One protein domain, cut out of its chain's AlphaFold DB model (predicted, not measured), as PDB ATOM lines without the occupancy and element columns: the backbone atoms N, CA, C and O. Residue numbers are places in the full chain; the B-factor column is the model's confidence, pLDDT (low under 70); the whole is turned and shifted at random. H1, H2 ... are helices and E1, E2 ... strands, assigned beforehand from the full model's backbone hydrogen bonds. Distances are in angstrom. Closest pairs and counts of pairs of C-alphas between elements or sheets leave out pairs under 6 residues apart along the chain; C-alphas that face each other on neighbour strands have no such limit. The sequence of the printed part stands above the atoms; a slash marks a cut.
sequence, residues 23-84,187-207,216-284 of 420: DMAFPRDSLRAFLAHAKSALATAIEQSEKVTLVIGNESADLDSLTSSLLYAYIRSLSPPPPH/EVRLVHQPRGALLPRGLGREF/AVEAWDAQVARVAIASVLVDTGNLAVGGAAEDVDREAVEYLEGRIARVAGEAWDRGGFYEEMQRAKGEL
ATOM      1  N   ASP A  23      61.299  -7.497  52.193       39.81
ATOM      2  CA  ASP A  23      62.456  -8.090  51.500       39.81
ATOM      3  C   ASP A  23      63.012  -9.450  51.983       39.81
ATOM      4  O   ASP A  23      64.042  -9.905  51.482       39.81
ATOM      5  N   MET A  24      62.281 -10.196  52.820       38.59
ATOM      6  CA  MET A  24      62.520 -11.638  52.992       38.59
ATOM      7  C   MET A  24      61.638 -12.462  52.045       38.59
ATOM      8  O   MET A  24      60.413 -12.490  52.168       38.59
ATOM      9  N   ALA A  25      62.272 -13.165  51.104       50.59
ATOM     10  CA  ALA A  25      61.626 -14.214  50.318       50.59
ATOM     11  C   ALA A  25      61.133 -15.333  51.246       50.59
ATOM     12  O   ALA A  25      61.886 -15.773  52.121       50.59
ATOM     13  N   PHE A  26      59.892 -15.803  51.072       56.97
ATOM     14  CA  PHE A  26      59.383 -16.875  51.925       56.97
ATOM     15  C   PHE A  26      60.227 -18.145  51.757       56.97
ATOM     16  O   PHE A  26      60.559 -18.513  50.622       56.97
ATOM     17  N   PRO A  27      60.541 -18.859  52.856       63.44
ATOM     18  CA  PRO A  27      61.066 -20.206  52.742       63.44
ATOM     19  C   PRO A  27      60.067 -21.051  51.949       63.44
ATOM     20  O   PRO A  27      58.856 -20.986  52.158       63.44
ATOM     21  N   ARG A  28      60.588 -21.833  51.005       70.62
ATOM     22  CA  ARG A  28      59.789 -22.779  50.226       70.62
ATOM     23  C   ARG A  28      59.352 -23.902  51.150       70.62
ATOM     24  O   ARG A  28      60.205 -24.569  51.723       70.62
ATOM     25  N   ASP A  29      58.045 -24.064  51.290       74.81
ATOM     26  CA  ASP A  29      57.412 -24.810  52.375       74.81
ATOM     27  C   ASP A  29      56.075 -25.402  51.884       74.81
ATOM     28  O   ASP A  29      55.614 -25.111  50.780       74.81
ATOM     29  N   SER A  30      55.422 -26.233  52.690       77.31
ATOM     30  CA  SER A  30      54.114 -26.809  52.363       77.31
ATOM     31  C   SER A  30      53.024 -25.744  52.159       77.31
ATOM     32  O   SER A  30      53.021 -24.695  52.810       77.31
ATOM     33  N   LEU A  31      51.997 -26.053  51.353       72.25
ATOM     34  CA  LEU A  31      50.825 -25.171  51.205       72.25
ATOM     35  C   LEU A  31      50.126 -24.908  52.552       72.25
ATOM     36  O   LEU A  31      49.597 -23.820  52.775       72.25
ATOM     37  N   ARG A  32      50.160 -25.881  53.475       73.88
ATOM     38  CA  ARG A  32      49.622 -25.735  54.837       73.88
ATOM     39  C   ARG A  32      50.413 -24.711  55.654       73.88
ATOM     40  O   ARG A  32      49.798 -23.887  56.327       73.88
ATOM     41  N   ALA A  33      51.745 -24.751  55.592       69.62
ATOM     42  CA  ALA A  33      52.600 -23.776  56.260       69.62
ATOM     43  C   ALA A  33      52.413 -22.376  55.662       69.62
ATOM     44  O   ALA A  33      52.214 -21.422  56.412       69.62
ATOM     45  N   PHE A  34      52.378 -22.251  54.330       76.62
ATOM     46  CA  PHE A  34      52.080 -20.982  53.662       76.62
ATOM     47  C   PHE A  34      50.739 -20.385  54.120       76.62
ATOM     48  O   PHE A  34      50.696 -19.227  54.525       76.62
ATOM     49  N   LEU A  35      49.658 -21.174  54.129       73.06
ATOM     50  CA  LEU A  35      48.333 -20.708  54.558       73.06
ATOM     51  C   LEU A  35      48.288 -20.304  56.040       73.06
ATOM     52  O   LEU A  35      47.620 -19.328  56.385       73.06
ATOM     53  N   ALA A  36      49.015 -21.007  56.915       65.81
ATOM     54  CA  ALA A  36      49.125 -20.641  58.327       65.81
ATOM     55  C   ALA A  36      49.839 -19.289  58.515       65.81
ATOM     56  O   ALA A  36      49.321 -18.414  59.212       65.81
ATOM     57  N   HIS A  37      50.974 -19.082  57.838       65.81
ATOM     58  CA  HIS A  37      51.700 -17.811  57.880       65.81
ATOM     59  C   HIS A  37      50.902 -16.671  57.235       65.81
ATOM     60  O   HIS A  37      50.823 -15.593  57.815       65.81
ATOM     61  N   ALA A  38      50.249 -16.904  56.092       65.94
ATOM     62  CA  ALA A  38      49.408 -15.910  55.425       65.94
ATOM     63  C   ALA A  38      48.230 -15.463  56.311       65.94
ATOM     64  O   ALA A  38      47.922 -14.273  56.364       65.94
ATOM     65  N   LYS A  39      47.614 -16.386  57.067       64.56
ATOM     66  CA  LYS A  39      46.588 -16.052  58.069       64.56
ATOM     67  C   LYS A  39      47.157 -15.199  59.210       64.56
ATOM     68  O   LYS A  39      46.506 -14.239  59.613       64.56
ATOM     69  N   SER A  40      48.345 -15.532  59.720       63.91
ATOM     70  CA  SER A  40      48.991 -14.763  60.795       63.91
ATOM     71  C   SER A  40      49.379 -13.356  60.333       63.91
ATOM     72  O   SER A  40      49.044 -12.384  60.998       63.91
ATOM     73  N   ALA A  41      50.016 -13.238  59.166       65.25
ATOM     74  CA  ALA A  41      50.409 -11.958  58.585       65.25
ATOM     75  C   ALA A  41      49.194 -11.069  58.270       65.25
ATOM     76  O   ALA A  41      49.249  -9.866  58.490       65.25
ATOM     77  N   LEU A  42      48.074 -11.654  57.821       65.56
ATOM     78  CA  LEU A  42      46.818 -10.924  57.640       65.56
ATOM     79  C   LEU A  42      46.272 -10.374  58.967       65.56
ATOM     80  O   LEU A  42      45.836  -9.228  58.997       65.56
ATOM     81  N   ALA A  43      46.308 -11.156  60.051       58.28
ATOM     82  CA  ALA A  43      45.867 -10.693  61.369       58.28
ATOM     83  C   ALA A  43      46.734  -9.526  61.873       58.28
ATOM     84  O   ALA A  43      46.202  -8.464  62.182       58.28
ATOM     85  N   THR A  44      48.061  -9.677  61.838       64.19
ATOM     86  CA  THR A  44      49.005  -8.616  62.226       64.19
ATOM     87  C   THR A  44      48.856  -7.361  61.358       64.19
ATOM     88  O   THR A  44      48.836  -6.254  61.888       64.19
ATOM     89  N   ALA A  45      48.662  -7.501  60.043       62.62
ATOM     90  CA  ALA A  45      48.439  -6.364  59.149       62.62
ATOM     91  C   ALA A  45      47.100  -5.642  59.406       62.62
ATOM     92  O   ALA A  45      47.013  -4.434  59.190       62.62
ATOM     93  N   ILE A  46      46.065  -6.345  59.883       61.72
ATOM     94  CA  ILE A  46      44.810  -5.727  60.349       61.72
ATOM     95  C   ILE A  46      45.060  -4.957  61.655       61.72
ATOM     96  O   ILE A  46      44.720  -3.780  61.738       61.72
ATOM     97  N   GLU A  47      45.702  -5.584  62.646       70.94
ATOM     98  CA  GLU A  47      46.045  -4.964  63.940       70.94
ATOM     99  C   GLU A  47      46.902  -3.697  63.772       70.94
ATOM    100  O   GLU A  47      46.682  -2.695  64.453       70.94
ATOM    101  N   GLN A  48      47.849  -3.722  62.833       75.75
ATOM    102  CA  GLN A  48      48.788  -2.632  62.550       75.75
ATOM    103  C   GLN A  48      48.289  -1.653  61.467       75.75
ATOM    104  O   GLN A  48      48.972  -0.676  61.164       75.75
ATOM    105  N   SER A  49      47.087  -1.867  60.907       71.56
ATOM    106  CA  SER A  49      46.493  -1.043  59.834       71.56
ATOM    107  C   SER A  49      47.359  -0.930  58.560       71.56
ATOM    108  O   SER A  49      47.358   0.094  57.870       71.56
ATOM    109  N   GLU A  50      48.116  -1.981  58.237       67.75
ATOM    110  CA  GLU A  50      49.024  -2.031  57.088       67.75
ATOM    111  C   GLU A  50      48.299  -2.250  55.743       67.75
ATOM    112  O   GLU A  50      47.080  -2.413  55.654       67.75
ATOM    113  N   LYS A  51      49.051  -2.233  54.634       56.75
ATOM    114  CA  LYS A  51      48.499  -2.382  53.277       56.75
ATOM    115  C   LYS A  51      48.544  -3.835  52.819       56.75
ATOM    116  O   LYS A  51      49.598  -4.342  52.445       56.75
ATOM    117  N   VAL A  52      47.385  -4.485  52.768       60.16
ATOM    118  CA  VAL A  52      47.270  -5.890  52.355       60.16
ATOM    119  C   VAL A  52      46.973  -5.999  50.859       60.16
ATOM    120  O   VAL A  52      46.038  -5.383  50.347       60.16
ATOM    121  N   THR A  53      47.727  -6.838  50.144       65.62
ATOM    122  CA  THR A  53      47.392  -7.236  48.765       65.62
ATOM    123  C   THR A  53      46.683  -8.586  48.780       65.62
ATOM    124  O   THR A  53      47.265  -9.578  49.212       65.62
ATOM    125  N   LEU A  54      45.443  -8.636  48.290       61.91
ATOM    126  CA  LEU A  54      44.662  -9.868  48.181       61.91
ATOM    127  C   LEU A  54      44.577 -10.330  46.725       61.91
ATOM    128  O   LEU A  54      44.225  -9.567  45.821       61.91
ATOM    129  N   VAL A  55      44.858 -11.614  46.518       61.56
ATOM    130  CA  VAL A  55      44.656 -12.316  45.249       61.56
ATOM    131  C   VAL A  55      43.295 -12.994  45.322       61.56
ATOM    132  O   VAL A  55      43.084 -13.831  46.195       61.56
ATOM    133  N   ILE A  56      42.368 -12.636  44.433       59.59
ATOM    134  CA  ILE A  56      41.006 -13.187  44.443       59.59
ATOM    135  C   ILE A  56      40.637 -13.660  43.034       59.59
ATOM    136  O   ILE A  56      40.885 -12.957  42.052       59.59
ATOM    137  N   GLY A  57      40.073 -14.868  42.953       58.12
ATOM    138  CA  GLY A  57      39.501 -15.435  41.731       58.12
ATOM    139  C   GLY A  57      38.099 -14.892  41.414       58.12
ATOM    140  O   GLY A  57      37.747 -13.789  41.831       58.12
ATOM    141  N   ASN A  58      37.299 -15.645  40.654       64.19
ATOM    142  CA  ASN A  58      35.947 -15.219  40.272       64.19
ATOM    143  C   ASN A  58      34.871 -15.554  41.327       64.19
ATOM    144  O   ASN A  58      35.105 -16.292  42.284       64.19
ATOM    145  N   GLU A  59      33.679 -14.989  41.136       58.94
ATOM    146  CA  GLU A  59      32.575 -14.985  42.095       58.94
ATOM    147  C   GLU A  59      31.921 -16.348  42.360       58.94
ATOM    148  O   GLU A  59      31.230 -16.474  43.371       58.94
ATOM    149  N   SER A  60      32.143 -17.360  41.509       60.00
ATOM    150  CA  SER A  60      31.642 -18.719  41.765       60.00
ATOM    151  C   SER A  60      32.573 -19.568  42.623       60.00
ATOM    152  O   SER A  60      32.201 -20.681  42.979       60.00
ATOM    153  N   ALA A  61      33.781 -19.073  42.926       62.53
ATOM    154  CA  ALA A  61      34.837 -19.847  43.575       62.53
ATOM    155  C   ALA A  61      35.103 -21.206  42.884       62.53
ATOM    156  O   ALA A  61      35.412 -22.195  43.547       62.53
ATOM    157  N   ASP A  62      34.999 -21.251  41.546       72.75
ATOM    158  CA  ASP A  62      35.321 -22.453  40.768       72.75
ATOM    159  C   ASP A  62      36.754 -22.959  41.050       72.75
ATOM    160  O   ASP A  62      37.636 -22.196  41.453       72.75
ATOM    161  N   LEU A  63      36.997 -24.265  40.865       76.81
ATOM    162  CA  LEU A  63      38.280 -24.902  41.209       76.81
ATOM    163  C   LEU A  63      39.478 -24.197  40.548       76.81
ATOM    164  O   LEU A  63      40.519 -24.049  41.183       76.81
ATOM    165  N   ASP A  64      39.305 -23.716  39.313       76.81
ATOM    166  CA  ASP A  64      40.234 -22.826  38.601       76.81
ATOM    167  C   ASP A  64      40.514 -21.533  39.384       76.81
ATOM    168  O   ASP A  64      41.668 -21.226  39.663       76.81
ATOM    169  N   SER A  65      39.487 -20.803  39.824       71.12
ATOM    170  CA  SER A  65      39.643 -19.581  40.623       71.12
ATOM    171  C   SER A  65      40.353 -19.799  41.953       71.12
ATOM    172  O   SER A  65      41.231 -19.006  42.310       71.12
ATOM    173  N   LEU A  66      39.992 -20.848  42.695       71.00
ATOM    174  CA  LEU A  66      40.620 -21.165  43.980       71.00
ATOM    175  C   LEU A  66      42.082 -21.583  43.783       71.00
ATOM    176  O   LEU A  66      42.974 -21.023  44.417       71.00
ATOM    177  N   THR A  67      42.334 -22.487  42.838       78.69
ATOM    178  CA  THR A  67      43.679 -22.954  42.476       78.69
ATOM    179  C   THR A  67      44.551 -21.804  41.976       78.69
ATOM    180  O   THR A  67      45.618 -21.560  42.529       78.69
ATOM    181  N   SER A  68      44.092 -21.031  40.991       75.69
ATOM    182  CA  SER A  68      44.854 -19.928  40.396       75.69
ATOM    183  C   SER A  68      45.165 -18.808  41.398       75.69
ATOM    184  O   SER A  68      46.264 -18.253  41.367       75.69
ATOM    185  N   SER A  69      44.244 -18.485  42.317       72.19
ATOM    186  CA  SER A  69      44.496 -17.469  43.353       72.19
ATOM    187  C   SER A  69      45.452 -17.965  44.445       72.19
ATOM    188  O   SER A  69      46.404 -17.252  44.775       72.19
ATOM    189  N   LEU A  70      45.278 -19.201  44.933       76.94
ATOM    190  CA  LEU A  70      46.181 -19.846  45.892       76.94
ATOM    191  C   LEU A  70      47.601 -19.997  45.333       76.94
ATOM    192  O   LEU A  70      48.568 -19.597  45.981       76.94
ATOM    193  N   LEU A  71      47.735 -20.543  44.121       79.81
ATOM    194  CA  LEU A  71      49.029 -20.781  43.483       79.81
ATOM    195  C   LEU A  71      49.752 -19.481  43.144       79.81
ATOM    196  O   LEU A  71      50.961 -19.405  43.350       79.81
ATOM    197  N   TYR A  72      49.045 -18.449  42.670       73.00
ATOM    198  CA  TYR A  72      49.673 -17.148  42.455       73.00
ATOM    199  C   TYR A  72      50.162 -16.548  43.774       73.00
ATOM    200  O   TYR A  72      51.305 -16.112  43.834       73.00
ATOM    201  N   ALA A  73      49.356 -16.572  44.841       70.50
ATOM    202  CA  ALA A  73      49.770 -16.063  46.149       70.50
ATOM    203  C   ALA A  73      50.980 -16.831  46.723       70.50
ATOM    204  O   ALA A  73      51.914 -16.206  47.223       70.50
ATOM    205  N   TYR A  74      50.997 -18.162  46.588       72.88
ATOM    206  CA  TYR A  74      52.112 -19.019  47.001       72.88
ATOM    207  C   TYR A  74      53.385 -18.744  46.188       72.88
ATOM    208  O   TYR A  74      54.421 -18.425  46.755       72.88
ATOM    209  N   ILE A  75      53.323 -18.778  44.852       75.06
ATOM    210  CA  ILE A  75      54.490 -18.492  43.995       75.06
ATOM    211  C   ILE A  75      55.008 -17.064  44.240       75.06
ATOM    212  O   ILE A  75      56.215 -16.822  44.212       75.06
ATOM    213  N   ARG A  76      54.110 -16.112  44.520       72.25
ATOM    214  CA  ARG A  76      54.466 -14.710  44.747       72.25
ATOM    215  C   ARG A  76      55.142 -14.449  46.093       72.25
ATOM    216  O   ARG A  76      55.878 -13.471  46.185       72.25
ATOM    217  N   SER A  77      54.927 -15.291  47.105       71.69
ATOM    218  CA  SER A  77      55.622 -15.176  48.392       71.69
ATOM    219  C   SER A  77      57.062 -15.703  48.319       71.69
ATOM    220  O   SER A  77      57.946 -15.125  48.950       71.69
ATOM    221  N   LEU A  78      57.322 -16.723  47.489       72.44
ATOM    222  CA  LEU A  78      58.672 -17.253  47.229       72.44
ATOM    223  C   LEU A  78      59.593 -16.233  46.535       72.44
ATOM    224  O   LEU A  78      60.797 -16.233  46.777       72.44
ATOM    225  N   SER A  79      59.028 -15.356  45.698       68.00
ATOM    226  CA  SER A  79      59.741 -14.262  45.023       68.00
ATOM    227  C   SER A  79      58.971 -12.936  45.175       68.00
ATOM    228  O   SER A  79      58.209 -12.549  44.272       68.00
ATOM    229  N   PRO A  80      59.139 -12.216  46.306       61.44
ATOM    230  CA  PRO A  80      58.567 -10.885  46.504       61.44
ATOM    231  C   PRO A  80      59.162  -9.866  45.511       61.44
ATOM    232  O   PRO A  80      60.235 -10.089  44.946       61.44
ATOM    233  N   PRO A  81      58.463  -8.755  45.211       54.59
ATOM    234  CA  PRO A  81      59.035  -7.692  44.390       54.59
ATOM    235  C   PRO A  81      60.117  -6.924  45.161       54.59
ATOM    236  O   PRO A  81      59.995  -6.802  46.375       54.59
ATOM    237  N   PRO A  82      61.076  -6.282  44.467       53.44
ATOM    238  CA  PRO A  82      61.846  -5.194  45.057       53.44
ATOM    239  C   PRO A  82      60.910  -4.103  45.607       53.44
ATOM    240  O   PRO A  82      59.871  -3.827  44.980       53.44
ATOM    241  N   PRO A  83      61.266  -3.440  46.719       41.75
ATOM    242  CA  PRO A  83      60.433  -2.415  47.325       41.75
ATOM    243  C   PRO A  83      60.171  -1.275  46.333       41.75
ATOM    244  O   PRO A  83      60.973  -0.975  45.448       41.75
ATOM    245  N   HIS A  84      58.993  -0.663  46.452       50.22
ATOM    246  CA  HIS A  84      58.474   0.384  45.555       50.22
ATOM    247  C   HIS A  84      58.155  -0.044  44.103       50.22
ATOM    248  O   HIS A  84      57.724   0.798  43.311       50.22
ATOM    249  N   GLU A 187      44.444  -0.898  53.991       39.69
ATOM    250  CA  GLU A 187      44.350  -0.496  52.575       39.69
ATOM    251  C   GLU A 187      44.398  -1.730  51.652       39.69
ATOM    252  O   GLU A 187      45.429  -2.051  51.057       39.69
ATOM    253  N   VAL A 188      43.264  -2.428  51.545       36.16
ATOM    254  CA  VAL A 188      43.100  -3.646  50.749       36.16
ATOM    255  C   VAL A 188      43.241  -3.335  49.261       36.16
ATOM    256  O   VAL A 188      42.451  -2.595  48.669       36.16
ATOM    257  N   ARG A 189      44.225  -3.971  48.622       47.53
ATOM    258  CA  ARG A 189      44.438  -3.925  47.173       47.53
ATOM    259  C   ARG A 189      44.078  -5.267  46.554       47.53
ATOM    260  O   ARG A 189      44.747  -6.267  46.792       47.53
ATOM    261  N   LEU A 190      43.015  -5.274  45.751       38.72
ATOM    262  CA  LEU A 190      42.546  -6.465  45.044       38.72
ATOM    263  C   LEU A 190      43.285  -6.638  43.714       38.72
ATOM    264  O   LEU A 190      43.287  -5.732  42.879       38.72
ATOM    265  N   VAL A 191      43.855  -7.821  43.496       48.38
ATOM    266  CA  VAL A 191      44.397  -8.248  42.202       48.38
ATOM    267  C   VAL A 191      43.474  -9.315  41.620       48.38
ATOM    268  O   VAL A 191      43.397 -10.430  42.137       48.38
ATOM    269  N   HIS A 192      42.770  -8.974  40.538       41.25
ATOM    270  CA  HIS A 192      42.012  -9.935  39.736       41.25
ATOM    271  C   HIS A 192      42.921 -10.561  38.676       41.25
ATOM    272  O   HIS A 192      43.554  -9.849  37.894       41.25
ATOM    273  N   GLN A 193      42.963 -11.892  38.642       41.75
ATOM    274  CA  GLN A 193      43.710 -12.650  37.639       41.75
ATOM    275  C   GLN A 193      42.922 -12.747  36.317       41.75
ATOM    276  O   GLN A 193      41.766 -13.176  36.336       41.75
ATOM    277  N   PRO A 194      43.510 -12.398  35.156       34.66
ATOM    278  CA  PRO A 194      42.948 -12.779  33.864       34.66
ATOM    279  C   PRO A 194      43.109 -14.294  33.651       34.66
ATOM    280  O   PRO A 194      44.176 -14.858  33.898       34.66
ATOM    281  N   ARG A 195      42.052 -14.962  33.170       36.31
ATOM    282  CA  ARG A 195      42.069 -16.411  32.901       36.31
ATOM    283  C   ARG A 195      43.181 -16.808  31.919       36.31
ATOM    284  O   ARG A 195      43.447 -16.086  30.963       36.31
ATOM    285  N   GLY A 196      43.793 -17.971  32.161       38.66
ATOM    286  CA  GLY A 196      44.785 -18.609  31.279       38.66
ATOM    287  C   GLY A 196      46.228 -18.083  31.365       38.66
ATOM    288  O   GLY A 196      47.120 -18.651  30.745       38.66
ATOM    289  N   ALA A 197      46.510 -17.026  32.131       36.25
ATOM    290  CA  ALA A 197      47.767 -16.273  31.994       36.25
ATOM    291  C   ALA A 197      49.027 -16.860  32.684       36.25
ATOM    292  O   ALA A 197      50.087 -16.236  32.616       36.25
ATOM    293  N   LEU A 198      48.940 -17.998  33.389       40.59
ATOM    294  CA  LEU A 198      49.883 -18.308  34.484       40.59
ATOM    295  C   LEU A 198      50.722 -19.593  34.344       40.59
ATOM    296  O   LEU A 198      51.887 -19.600  34.747       40.59
ATOM    297  N   LEU A 199      50.170 -20.673  33.787       46.16
ATOM    298  CA  LEU A 199      50.735 -22.019  33.967       46.16
ATOM    299  C   LEU A 199      52.054 -22.339  33.218       46.16
ATOM    300  O   LEU A 199      52.941 -22.901  33.863       46.16
ATOM    301  N   PRO A 200      52.280 -21.981  31.934       39.28
ATOM    302  CA  PRO A 200      53.419 -22.531  31.180       39.28
ATOM    303  C   PRO A 200      54.779 -21.868  31.465       39.28
ATOM    304  O   PRO A 200      55.822 -22.474  31.235       39.28
ATOM    305  N   ARG A 201      54.814 -20.598  31.909       36.75
ATOM    306  CA  ARG A 201      56.057 -19.784  31.881       36.75
ATOM    307  C   ARG A 201      56.599 -19.333  33.239       36.75
ATOM    308  O   ARG A 201      57.796 -19.076  33.326       36.75
ATOM    309  N   GLY A 202      55.772 -19.269  34.286       37.66
ATOM    310  CA  GLY A 202      56.207 -18.838  35.625       37.66
ATOM    311  C   GLY A 202      56.878 -19.947  36.446       37.66
ATOM    312  O   GLY A 202      58.023 -19.805  36.880       37.66
ATOM    313  N   LEU A 203      56.189 -21.084  36.629       44.00
ATOM    314  CA  LEU A 203      56.616 -22.153  37.548       44.00
ATOM    315  C   LEU A 203      58.035 -22.669  37.245       44.00
ATOM    316  O   LEU A 203      58.826 -22.930  38.152       44.00
ATOM    317  N   GLY A 204      58.388 -22.767  35.960       41.19
ATOM    318  CA  GLY A 204      59.610 -23.418  35.497       41.19
ATOM    319  C   GLY A 204      60.932 -22.864  36.048       41.19
ATOM    320  O   GLY A 204      61.926 -23.594  35.991       41.19
ATOM    321  N   ARG A 205      61.003 -21.624  36.561       41.00
ATOM    322  CA  ARG A 205      62.243 -21.041  37.127       41.00
ATOM    323  C   ARG A 205      62.210 -20.831  38.639       41.00
ATOM    324  O   ARG A 205      63.204 -21.163  39.280       41.00
ATOM    325  N   GLU A 206      61.082 -20.414  39.210       45.62
ATOM    326  CA  GLU A 206      60.893 -20.335  40.672       45.62
ATOM    327  C   GLU A 206      61.215 -21.686  41.335       45.62
ATOM    328  O   GLU A 206      62.053 -21.787  42.236       45.62
ATOM    329  N   PHE A 207      60.691 -22.777  40.764       43.84
ATOM    330  CA  PHE A 207      60.939 -24.133  41.257       43.84
ATOM    331  C   PHE A 207      62.412 -24.580  41.151       43.84
ATOM    332  O   PHE A 207      62.797 -25.550  41.809       43.84
ATOM    333  N   ALA A 216      61.646 -33.419  51.245       70.88
ATOM    334  CA  ALA A 216      60.571 -32.544  51.712       70.88
ATOM    335  C   ALA A 216      60.194 -31.471  50.672       70.88
ATOM    336  O   ALA A 216      59.011 -31.259  50.425       70.88
ATOM    337  N   VAL A 217      61.179 -30.856  50.003       76.75
ATOM    338  CA  VAL A 217      60.925 -29.827  48.978       76.75
ATOM    339  C   VAL A 217      60.224 -30.432  47.765       76.75
ATOM    340  O   VAL A 217      59.280 -29.846  47.247       76.75
ATOM    341  N   GLU A 218      60.630 -31.630  47.341       78.88
ATOM    342  CA  GLU A 218      60.002 -32.320  46.208       78.88
ATOM    343  C   GLU A 218      58.586 -32.814  46.553       78.88
ATOM    344  O   GLU A 218      57.690 -32.725  45.714       78.88
ATOM    345  N   ALA A 219      58.334 -33.211  47.805       80.50
ATOM    346  CA  ALA A 219      56.992 -33.518  48.300       80.50
ATOM    347  C   ALA A 219      56.076 -32.275  48.353       80.50
ATOM    348  O   ALA A 219      54.909 -32.362  47.961       80.50
ATOM    349  N   TRP A 220      56.585 -31.113  48.779       86.12
ATOM    350  CA  TRP A 220      55.839 -29.845  48.734       86.12
ATOM    351  C   TRP A 220      55.569 -29.400  47.295       86.12
ATOM    352  O   TRP A 220      54.448 -29.025  46.966       86.12
ATOM    353  N   ASP A 221      56.552 -29.523  46.405       83.75
ATOM    354  CA  ASP A 221      56.380 -29.225  44.984       83.75
ATOM    355  C   ASP A 221      55.323 -30.122  44.329       83.75
ATOM    356  O   ASP A 221      54.525 -29.644  43.526       83.75
ATOM    357  N   ALA A 222      55.293 -31.410  44.681       85.94
ATOM    358  CA  ALA A 222      54.269 -32.342  44.230       85.94
ATOM    359  C   ALA A 222      52.894 -32.031  44.845       85.94
ATOM    360  O   ALA A 222      51.880 -32.162  44.165       85.94
ATOM    361  N   GLN A 223      52.821 -31.577  46.103       85.06
ATOM    362  CA  GLN A 223      51.572 -31.085  46.705       85.06
ATOM    363  C   GLN A 223      51.018 -29.890  45.912       85.06
ATOM    364  O   GLN A 223      49.846 -29.887  45.537       85.06
ATOM    365  N   VAL A 224      51.871 -28.909  45.606       85.62
ATOM    366  CA  VAL A 224      51.528 -27.741  44.780       85.62
ATOM    367  C   VAL A 224      51.115 -28.176  43.367       85.62
ATOM    368  O   VAL A 224      50.134 -27.664  42.828       85.62
ATOM    369  N   ALA A 225      51.800 -29.166  42.788       88.12
ATOM    370  CA  ALA A 225      51.490 -29.677  41.458       88.12
ATOM    371  C   ALA A 225      50.166 -30.457  41.385       88.12
ATOM    372  O   ALA A 225      49.426 -30.263  40.425       88.12
ATOM    373  N   ARG A 226      49.808 -31.260  42.400       88.88
ATOM    374  CA  ARG A 226      48.494 -31.937  42.471       88.88
ATOM    375  C   ARG A 226      47.334 -30.938  42.576       88.88
ATOM    376  O   ARG A 226      46.285 -31.162  41.982       88.88
ATOM    377  N   VAL A 227      47.528 -29.809  43.262       85.56
ATOM    378  CA  VAL A 227      46.533 -28.719  43.293       85.56
ATOM    379  C   VAL A 227      46.426 -28.031  41.925       85.56
ATOM    380  O   VAL A 227      45.321 -27.807  41.443       85.56
ATOM    381  N   ALA A 228      47.554 -27.759  41.259       86.56
ATOM    382  CA  ALA A 228      47.579 -27.146  39.928       86.56
ATOM    383  C   ALA A 228      46.968 -28.028  38.828       86.56
ATOM    384  O   ALA A 228      46.215 -27.541  37.990       86.56
ATOM    385  N   ILE A 229      47.279 -29.326  38.825       90.75
ATOM    386  CA  ILE A 229      46.831 -30.249  37.778       90.75
ATOM    387  C   ILE A 229      45.322 -30.520  37.884       90.75
ATOM    388  O   ILE A 229      44.650 -30.673  36.867       90.75
ATOM    389  N   ALA A 230      44.761 -30.485  39.100       88.19
ATOM    390  CA  ALA A 230      43.337 -30.692  39.343       88.19
ATOM    391  C   ALA A 230      42.444 -29.684  38.603       88.19
ATOM    392  O   ALA A 230      41.451 -30.093  38.008       88.19
ATOM    393  N   SER A 231      42.780 -28.386  38.584       87.69
ATOM    394  CA  SER A 231      41.961 -27.403  37.857       87.69
ATOM    395  C   SER A 231      42.026 -27.602  36.340       87.69
ATOM    396  O   SER A 231      40.983 -27.568  35.683       87.69
ATOM    397  N   VAL A 232      43.216 -27.880  35.794       85.38
ATOM    398  CA  VAL A 232      43.419 -28.103  34.353       85.38
ATOM    399  C   VAL A 232      42.641 -29.329  33.883       85.38
ATOM    400  O   VAL A 232      41.859 -29.233  32.939       85.38
ATOM    401  N   LEU A 233      42.779 -30.475  34.556       89.19
ATOM    402  CA  LEU A 233      42.079 -31.702  34.153       89.19
ATOM    403  C   LEU A 233      40.550 -31.558  34.259       89.19
ATOM    404  O   LEU A 233      39.831 -32.137  33.446       89.19
ATOM    405  N   VAL A 234      40.048 -30.756  35.204       85.50
ATOM    406  CA  VAL A 234      38.609 -30.578  35.468       85.50
ATOM    407  C   VAL A 234      37.907 -29.568  34.537       85.50
ATOM    408  O   VAL A 234      36.702 -29.736  34.322       85.50
ATOM    409  N   ASP A 235      38.592 -28.561  33.966       84.38
ATOM    410  CA  ASP A 235      38.017 -27.697  32.899       84.38
ATOM    411  C   ASP A 235      38.269 -28.268  31.486       84.38
ATOM    412  O   ASP A 235      37.437 -28.078  30.599       84.38
ATOM    413  N   THR A 236      39.361 -29.020  31.274       84.44
ATOM    414  CA  THR A 236      39.692 -29.625  29.962       84.44
ATOM    415  C   THR A 236      39.042 -30.985  29.692       84.44
ATOM    416  O   THR A 236      38.955 -31.391  28.533       84.44
ATOM    417  N   GLY A 237      38.608 -31.702  30.735       85.62
ATOM    418  CA  GLY A 237      38.127 -33.082  30.624       85.62
ATOM    419  C   GLY A 237      39.267 -34.085  30.415       85.62
ATOM    420  O   GLY A 237      39.283 -34.801  29.418       85.62
ATOM    421  N   ASN A 238      40.244 -34.106  31.330       92.25
ATOM    422  CA  ASN A 238      41.436 -34.971  31.288       92.25
ATOM    423  C   ASN A 238      42.234 -34.886  29.966       92.25
ATOM    424  O   ASN A 238      42.710 -35.895  29.446       92.25
ATOM    425  N   LEU A 239      42.353 -33.676  29.401       89.25
ATOM    426  CA  LEU A 239      42.988 -33.417  28.098       89.25
ATOM    427  C   LEU A 239      42.429 -34.251  26.920       89.25
ATOM    428  O   LEU A 239      43.169 -34.546  25.978       89.25
ATOM    429  N   ALA A 240      41.147 -34.636  26.955       84.38
ATOM    430  CA  ALA A 240      40.529 -35.483  25.932       84.38
ATOM    431  C   ALA A 240      40.801 -34.997  24.492       84.38
ATOM    432  O   ALA A 240      40.757 -33.801  24.188       84.38
ATOM    433  N   VAL A 241      41.062 -35.940  23.581       79.06
ATOM    434  CA  VAL A 241      41.326 -35.648  22.163       79.06
ATOM    435  C   VAL A 241      40.065 -35.061  21.521       79.06
ATOM    436  O   VAL A 241      39.006 -35.677  21.560       79.06
ATOM    437  N   GLY A 242      40.175 -33.856  20.954       74.62
ATOM    438  CA  GLY A 242      39.022 -33.086  20.462       74.62
ATOM    439  C   GLY A 242      38.206 -32.373  21.555       74.62
ATOM    440  O   GLY A 242      37.210 -31.729  21.239       74.62
ATOM    441  N   GLY A 243      38.620 -32.470  22.823       74.81
ATOM    442  CA  GLY A 243      38.059 -31.720  23.946       74.81
ATOM    443  C   GLY A 243      38.551 -30.270  24.015       74.81
ATOM    444  O   GLY A 243      39.203 -29.760  23.107       74.81
ATOM    445  N   ALA A 244      38.264 -29.600  25.133       74.94
ATOM    446  CA  ALA A 244      38.520 -28.167  25.321       74.94
ATOM    447  C   ALA A 244      39.990 -27.789  25.625       74.94
ATOM    448  O   ALA A 244      40.247 -26.644  25.980       74.94
ATOM    449  N   ALA A 245      40.934 -28.731  25.522       84.75
ATOM    450  CA  ALA A 245      42.343 -28.520  25.859       84.75
ATOM    451  C   ALA A 245      43.134 -27.812  24.746       84.75
ATOM    452  O   ALA A 245      43.241 -28.320  23.621       84.75
ATOM    453  N   GLU A 246      43.777 -26.702  25.092       84.31
ATOM    454  CA  GLU A 246      44.790 -26.038  24.271       84.31
ATOM    455  C   GLU A 246      46.182 -26.664  24.506       84.31
ATOM    456  O   GLU A 246      46.404 -27.413  25.459       84.31
ATOM    457  N   ASP A 247      47.159 -26.374  23.642       83.19
ATOM    458  CA  ASP A 247      48.516 -26.936  23.788       83.19
ATOM    459  C   ASP A 247      49.221 -26.449  25.063       83.19
ATOM    460  O   ASP A 247      50.006 -27.185  25.661       83.19
ATOM    461  N   VAL A 248      48.861 -25.257  25.548       79.50
ATOM    462  CA  VAL A 248      49.303 -24.729  26.848       79.50
ATOM    463  C   VAL A 248      48.857 -25.605  28.026       79.50
ATOM    464  O   VAL A 248      49.610 -25.742  28.990       79.50
ATOM    465  N   ASP A 249      47.683 -26.239  27.949       83.38
ATOM    466  CA  ASP A 249      47.202 -27.155  28.990       83.38
ATOM    467  C   ASP A 249      48.000 -28.467  28.979       83.38
ATOM    468  O   ASP A 249      48.289 -29.031  30.034       83.38
ATOM    469  N   ARG A 250      48.405 -28.924  27.785       86.75
ATOM    470  CA  ARG A 250      49.244 -30.119  27.590       86.75
ATOM    471  C   ARG A 250      50.653 -29.893  28.143       86.75
ATOM    472  O   ARG A 250      51.103 -30.685  28.967       86.75
ATOM    473  N   GLU A 251      51.299 -28.783  27.769       84.25
ATOM    474  CA  GLU A 251      52.607 -28.369  28.308       84.25
ATOM    475  C   GLU A 251      52.570 -28.203  29.839       84.25
ATOM    476  O   GLU A 251      53.497 -28.613  30.543       84.25
ATOM    477  N   ALA A 252      51.491 -27.616  30.373       83.69
ATOM    478  CA  ALA A 252      51.314 -27.441  31.811       83.69
ATOM    479  C   ALA A 252      51.169 -28.785  32.539       83.69
ATOM    480  O   ALA A 252      51.846 -29.001  33.543       83.69
ATOM    481  N   VAL A 253      50.327 -29.695  32.041       88.94
ATOM    482  CA  VAL A 253      50.153 -31.035  32.624       88.94
ATOM    483  C   VAL A 253      51.466 -31.815  32.598       88.94
ATOM    484  O   VAL A 253      51.893 -32.260  33.660       88.94
ATOM    485  N   GLU A 254      52.172 -31.886  31.464       88.75
ATOM    486  CA  GLU A 254      53.466 -32.584  31.364       88.75
ATOM    487  C   GLU A 254      54.485 -32.055  32.395       88.75
ATOM    488  O   GLU A 254      55.134 -32.829  33.108       88.75
ATOM    489  N   TYR A 255      54.584 -30.729  32.546       86.56
ATOM    490  CA  TYR A 255      55.453 -30.112  33.552       86.56
ATOM    491  C   TYR A 255      55.063 -30.489  34.993       86.56
ATOM    492  O   TYR A 255      55.944 -30.731  35.827       86.56
ATOM    493  N   LEU A 256      53.763 -30.524  35.299       89.31
ATOM    494  CA  LEU A 256      53.232 -30.810  36.635       89.31
ATOM    495  C   LEU A 256      53.363 -32.294  37.001       89.31
ATOM    496  O   LEU A 256      53.830 -32.602  38.100       89.31
ATOM    497  N   GLU A 257      53.067 -33.211  36.077       90.44
ATOM    498  CA  GLU A 257      53.350 -34.647  36.227       90.44
ATOM    499  C   GLU A 257      54.860 -34.867  36.448       90.44
ATOM    500  O   GLU A 257      55.267 -35.570  37.374       90.44
ATOM    501  N   GLY A 258      55.704 -34.127  35.717       87.50
ATOM    502  CA  GLY A 258      57.157 -34.052  35.912       87.50
ATOM    503  C   GLY A 258      57.642 -33.382  37.213       87.50
ATOM    504  O   GLY A 258      58.859 -33.343  37.458       87.50
ATOM    505  N   ARG A 259      56.745 -32.858  38.067       86.25
ATOM    506  CA  ARG A 259      57.015 -32.550  39.490       86.25
ATOM    507  C   ARG A 259      56.557 -33.684  40.403       86.25
ATOM    508  O   ARG A 259      57.311 -34.048  41.298       86.25
ATOM    509  N   ILE A 260      55.363 -34.232  40.170       87.56
ATOM    510  CA  ILE A 260      54.757 -35.281  41.006       87.56
ATOM    511  C   ILE A 260      55.617 -36.552  40.992       87.56
ATOM    512  O   ILE A 260      55.994 -37.044  42.053       87.56
ATOM    513  N   ALA A 261      56.047 -37.001  39.809       85.94
ATOM    514  CA  ALA A 261      56.865 -38.203  39.611       85.94
ATOM    515  C   ALA A 261      58.299 -38.135  40.195       85.94
ATOM    516  O   ALA A 261      59.108 -39.032  39.961       85.94
ATOM    517  N   ARG A 262      58.647 -37.073  40.937       81.88
ATOM    518  CA  ARG A 262      59.903 -36.964  41.705       81.88
ATOM    519  C   ARG A 262      59.771 -37.491  43.133       81.88
ATOM    520  O   ARG A 262      60.785 -37.752  43.774       81.88
ATOM    521  N   VAL A 263      58.547 -37.643  43.639       79.31
ATOM    522  CA  VAL A 263      58.303 -38.210  44.969       79.31
ATOM    523  C   VAL A 263      58.565 -39.712  44.917       79.31
ATOM    524  O   VAL A 263      57.826 -40.471  44.294       79.31
ATOM    525  N   ALA A 264      59.649 -40.145  45.559       64.75
ATOM    526  CA  ALA A 264      60.043 -41.547  45.575       64.75
ATOM    527  C   ALA A 264      58.959 -42.427  46.224       64.75
ATOM    528  O   ALA A 264      58.532 -42.171  47.348       64.75
ATOM    529  N   GLY A 265      58.555 -43.489  45.521       67.38
ATOM    530  CA  GLY A 265      57.585 -44.477  46.000       67.38
ATOM    531  C   GLY A 265      56.119 -44.198  45.650       67.38
ATOM    532  O   GLY A 265      55.285 -45.057  45.921       67.38
ATOM    533  N   GLU A 266      55.788 -43.064  45.025       71.25
ATOM    534  CA  GLU A 266      54.416 -42.763  44.596       71.25
ATOM    535  C   GLU A 266      54.232 -43.005  43.090       71.25
ATOM    536  O   GLU A 266      54.879 -42.369  42.257       71.25
ATOM    537  N   ALA A 267      53.332 -43.924  42.728       80.88
ATOM    538  CA  ALA A 267      52.898 -44.104  41.347       80.88
ATOM    539  C   ALA A 267      51.805 -43.076  41.019       80.88
ATOM    540  O   ALA A 267      50.753 -43.061  41.656       80.88
ATOM    541  N   TRP A 268      52.049 -42.220  40.027       88.69
ATOM    542  CA  TRP A 268      51.072 -41.226  39.587       88.69
ATOM    543  C   TRP A 268      50.097 -41.818  38.563       88.69
ATOM    544  O   TRP A 268      50.505 -42.194  37.465       88.69
ATOM    545  N   ASP A 269      48.809 -41.847  38.911       90.56
ATOM    546  CA  ASP A 269      47.715 -42.165  37.993       90.56
ATOM    547  C   ASP A 269      46.835 -40.932  37.740       90.56
ATOM    548  O   ASP A 269      46.024 -40.526  38.576       90.56
ATOM    549  N   ARG A 270      46.966 -40.354  36.540       93.00
ATOM    550  CA  ARG A 270      46.125 -39.241  36.082       93.00
ATOM    551  C   ARG A 270      44.662 -39.650  35.869       93.00
ATOM    552  O   ARG A 270      43.782 -38.798  35.973       93.00
ATOM    553  N   GLY A 271      44.400 -40.919  35.544       90.81
ATOM    554  CA  GLY A 271      43.064 -41.463  35.303       90.81
ATOM    555  C   GLY A 271      42.236 -41.460  36.580       90.81
ATOM    556  O   GLY A 271      41.312 -40.655  36.704       90.81
ATOM    557  N   GLY A 272      42.633 -42.272  37.561       89.31
ATOM    558  CA  GLY A 272      41.982 -42.352  38.867       89.31
ATOM    559  C   GLY A 272      41.926 -41.010  39.602       89.31
ATOM    560  O   GLY A 272      40.899 -40.690  40.197       89.31
ATOM    561  N   PHE A 273      42.961 -40.165  39.496       91.12
ATOM    562  CA  PHE A 273      42.924 -38.816  40.078       91.12
ATOM    563  C   PHE A 273      41.851 -37.920  39.434       91.12
ATOM    564  O   PHE A 273      41.120 -37.219  40.135       91.12
ATOM    565  N   TYR A 274      41.716 -37.941  38.103       90.25
ATOM    566  CA  TYR A 274      40.653 -37.202  37.417       90.25
ATOM    567  C   TYR A 274      39.261 -37.745  37.767       90.25
ATOM    568  O   TYR A 274      38.344 -36.957  38.007       90.25
ATOM    569  N   GLU A 275      39.101 -39.066  37.835       87.44
ATOM    570  CA  GLU A 275      37.840 -39.712  38.212       87.44
ATOM    571  C   GLU A 275      37.437 -39.382  39.656       87.44
ATOM    572  O   GLU A 275      36.281 -39.029  39.900       87.44
ATOM    573  N   GLU A 276      38.379 -39.377  40.603       87.62
ATOM    574  CA  GLU A 276      38.127 -38.937  41.977       87.62
ATOM    575  C   GLU A 276      37.712 -37.459  42.044       87.62
ATOM    576  O   GLU A 276      36.713 -37.129  42.690       87.62
ATOM    577  N   MET A 277      38.422 -36.572  41.339       84.25
ATOM    578  CA  MET A 277      38.076 -35.148  41.282       84.25
ATOM    579  C   MET A 277      36.696 -34.911  40.650       84.25
ATOM    580  O   MET A 277      35.939 -34.053  41.111       84.25
ATOM    581  N   GLN A 278      36.332 -35.679  39.621       80.75
ATOM    582  CA  GLN A 278      35.019 -35.602  38.978       80.75
ATOM    583  C   GLN A 278      33.906 -36.191  39.856       80.75
ATOM    584  O   GLN A 278      32.827 -35.602  39.913       80.75
ATOM    585  N   ARG A 279      34.173 -37.267  40.608       79.88
ATOM    586  CA  ARG A 279      33.274 -37.803  41.644       79.88
ATOM    587  C   ARG A 279      33.003 -36.758  42.728       79.88
ATOM    588  O   ARG A 279      31.849 -36.437  42.981       79.88
ATOM    589  N   ALA A 280      34.043 -36.154  43.306       79.69
ATOM    590  CA  ALA A 280      33.902 -35.115  44.333       79.69
ATOM    591  C   ALA A 280      33.190 -33.842  43.817       79.69
ATOM    592  O   ALA A 280      32.467 -33.168  44.553       79.69
ATOM    593  N   LYS A 281      33.355 -33.514  42.530       75.00
ATOM    594  CA  LYS A 281      32.630 -32.427  41.852       75.00
ATOM    595  C   LYS A 281      31.154 -32.768  41.614       75.00
ATOM    596  O   LYS A 281      30.308 -31.893  41.812       75.00
ATOM    597  N   GLY A 282      30.863 -34.005  41.209       66.38
ATOM    598  CA  GLY A 282      29.514 -34.527  40.973       66.38
ATOM    599  C   GLY A 282      28.716 -34.807  42.247       66.38
ATOM    600  O   GLY A 282      27.493 -34.797  42.194       66.38
ATOM    601  N   GLU A 283      29.386 -34.993  43.386       72.44
ATOM    602  CA  GLU A 283      28.724 -35.214  44.670       72.44
ATOM    603  C   GLU A 283      27.898 -33.990  45.106       72.44
ATOM    604  O   GLU A 283      28.386 -32.851  45.134       72.44
ATOM    605  N   LEU A 284      26.633 -34.241  45.440       71.75
ATOM    606  CA  LEU A 284      25.647 -33.258  45.906       71.75
ATOM    607  C   LEU A 284      24.901 -33.736  47.166       71.75
ATOM    608  O   LEU A 284      24.166 -32.952  47.767       71.75
TER     609      LEU A 284
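This is residues 23 to 84, 187 to 207 and 216 to 284 of the 420 residues of the protein "DHHA2 domain-containing protein" of Lasallia pustulata (UniProt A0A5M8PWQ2). The long helix H4 is the middle of the body: H2 and H5 pack on it at shallow tilts, both running opposite ways to it, and H6 crosses near its last residues. H2 in turn lies between H4 and a small ribbon of two strands, E1 and E2, while H1 reaches away from H4 at about a right angle to it. The 152 printed residues hold six named helices and two named strands, in the order H1 E1 H2 E2 H3 H4 H5 H6; the sheet, E1 beside E2, is parallel, and the class is mostly helix. The whole is compact, with a radius of gyration of the C-alphas of 16.6 A and spans of 51 by 36 by 30 A.

H1, residues 31 to 47, begins with C-alpha 31 at (50.825, -25.171, 51.205) and is 24.4 A long. E1, residues 53 to 56, follows, and then H2, residues 63 to 78, 22.6 A. After the first cut come E2, residues 189 to 192, and H3, residues 203 to 206. After the second cut H4, residues 216 to 236, measures 30.3 A from C-alpha 216 at (60.571, -32.544, 51.712). H5, residues 247 to 260, is 20.1 A long, and H6, residues 270 to 282, 17.9 A, ending with C-alpha 282 at (29.514, -34.527, 40.973).

H4 is the hub and touches four helices. It forms a helical hairpin with H5, at a shallow tilt of 30 degrees, opposite ways; the closest C-alphas, of Ala 222 and Ile 260, are 4.4 A apart. H2 touches H4 at a shallow tilt of 31 degrees, opposite ways, with the C-alphas of Asp 64 and Ser 231 closest at 4.9 A. H6, with residues 274 to 278 alone, touches residues 230 to 234 of H4 at a steep tilt of 62 degrees; the closest C-alphas, of Leu 233 and Tyr 274, are 6.6 A apart. H1 only just touches H4, with 3 pairs of C-alphas within 8 A, the closest being Leu 31 and Val 224 at 7.0 A, and the two are about perpendicular at 89 degrees. H3 only just touches H2, also with 3 pairs, the C-alphas of Ile 75 and Glu 206 being closest at 7.4 A. The closest C-alphas of E1 and H2 are those of Val 55 and Ser 69, 5.5 A. Between E1 and E2, N 54 and O 189 are within hydrogen-bond range at 2.9 A, as are N 191 and O 54 at 2.9 A. Every O i to N i+4 pair is within range in H1, H2, H5 and H6, and 15 of 17 in H4; H3 is too short for such a pair.

The C-alphas of Gln 48 and Gly 242, the two farthest apart, are 52.9 A from each other. Residues 85 to 186 are not printed, with 15.8 A between C-alphas 84 and 187; residues 208 to 215 are not printed either, with 13.4 A between C-alphas 207 and 216. Of the links that are printed whole, none is long. The mean pLDDT of the printed part is 70.4, and 59 residues are under 70, among them residues 50 to 61 and 187 to 207.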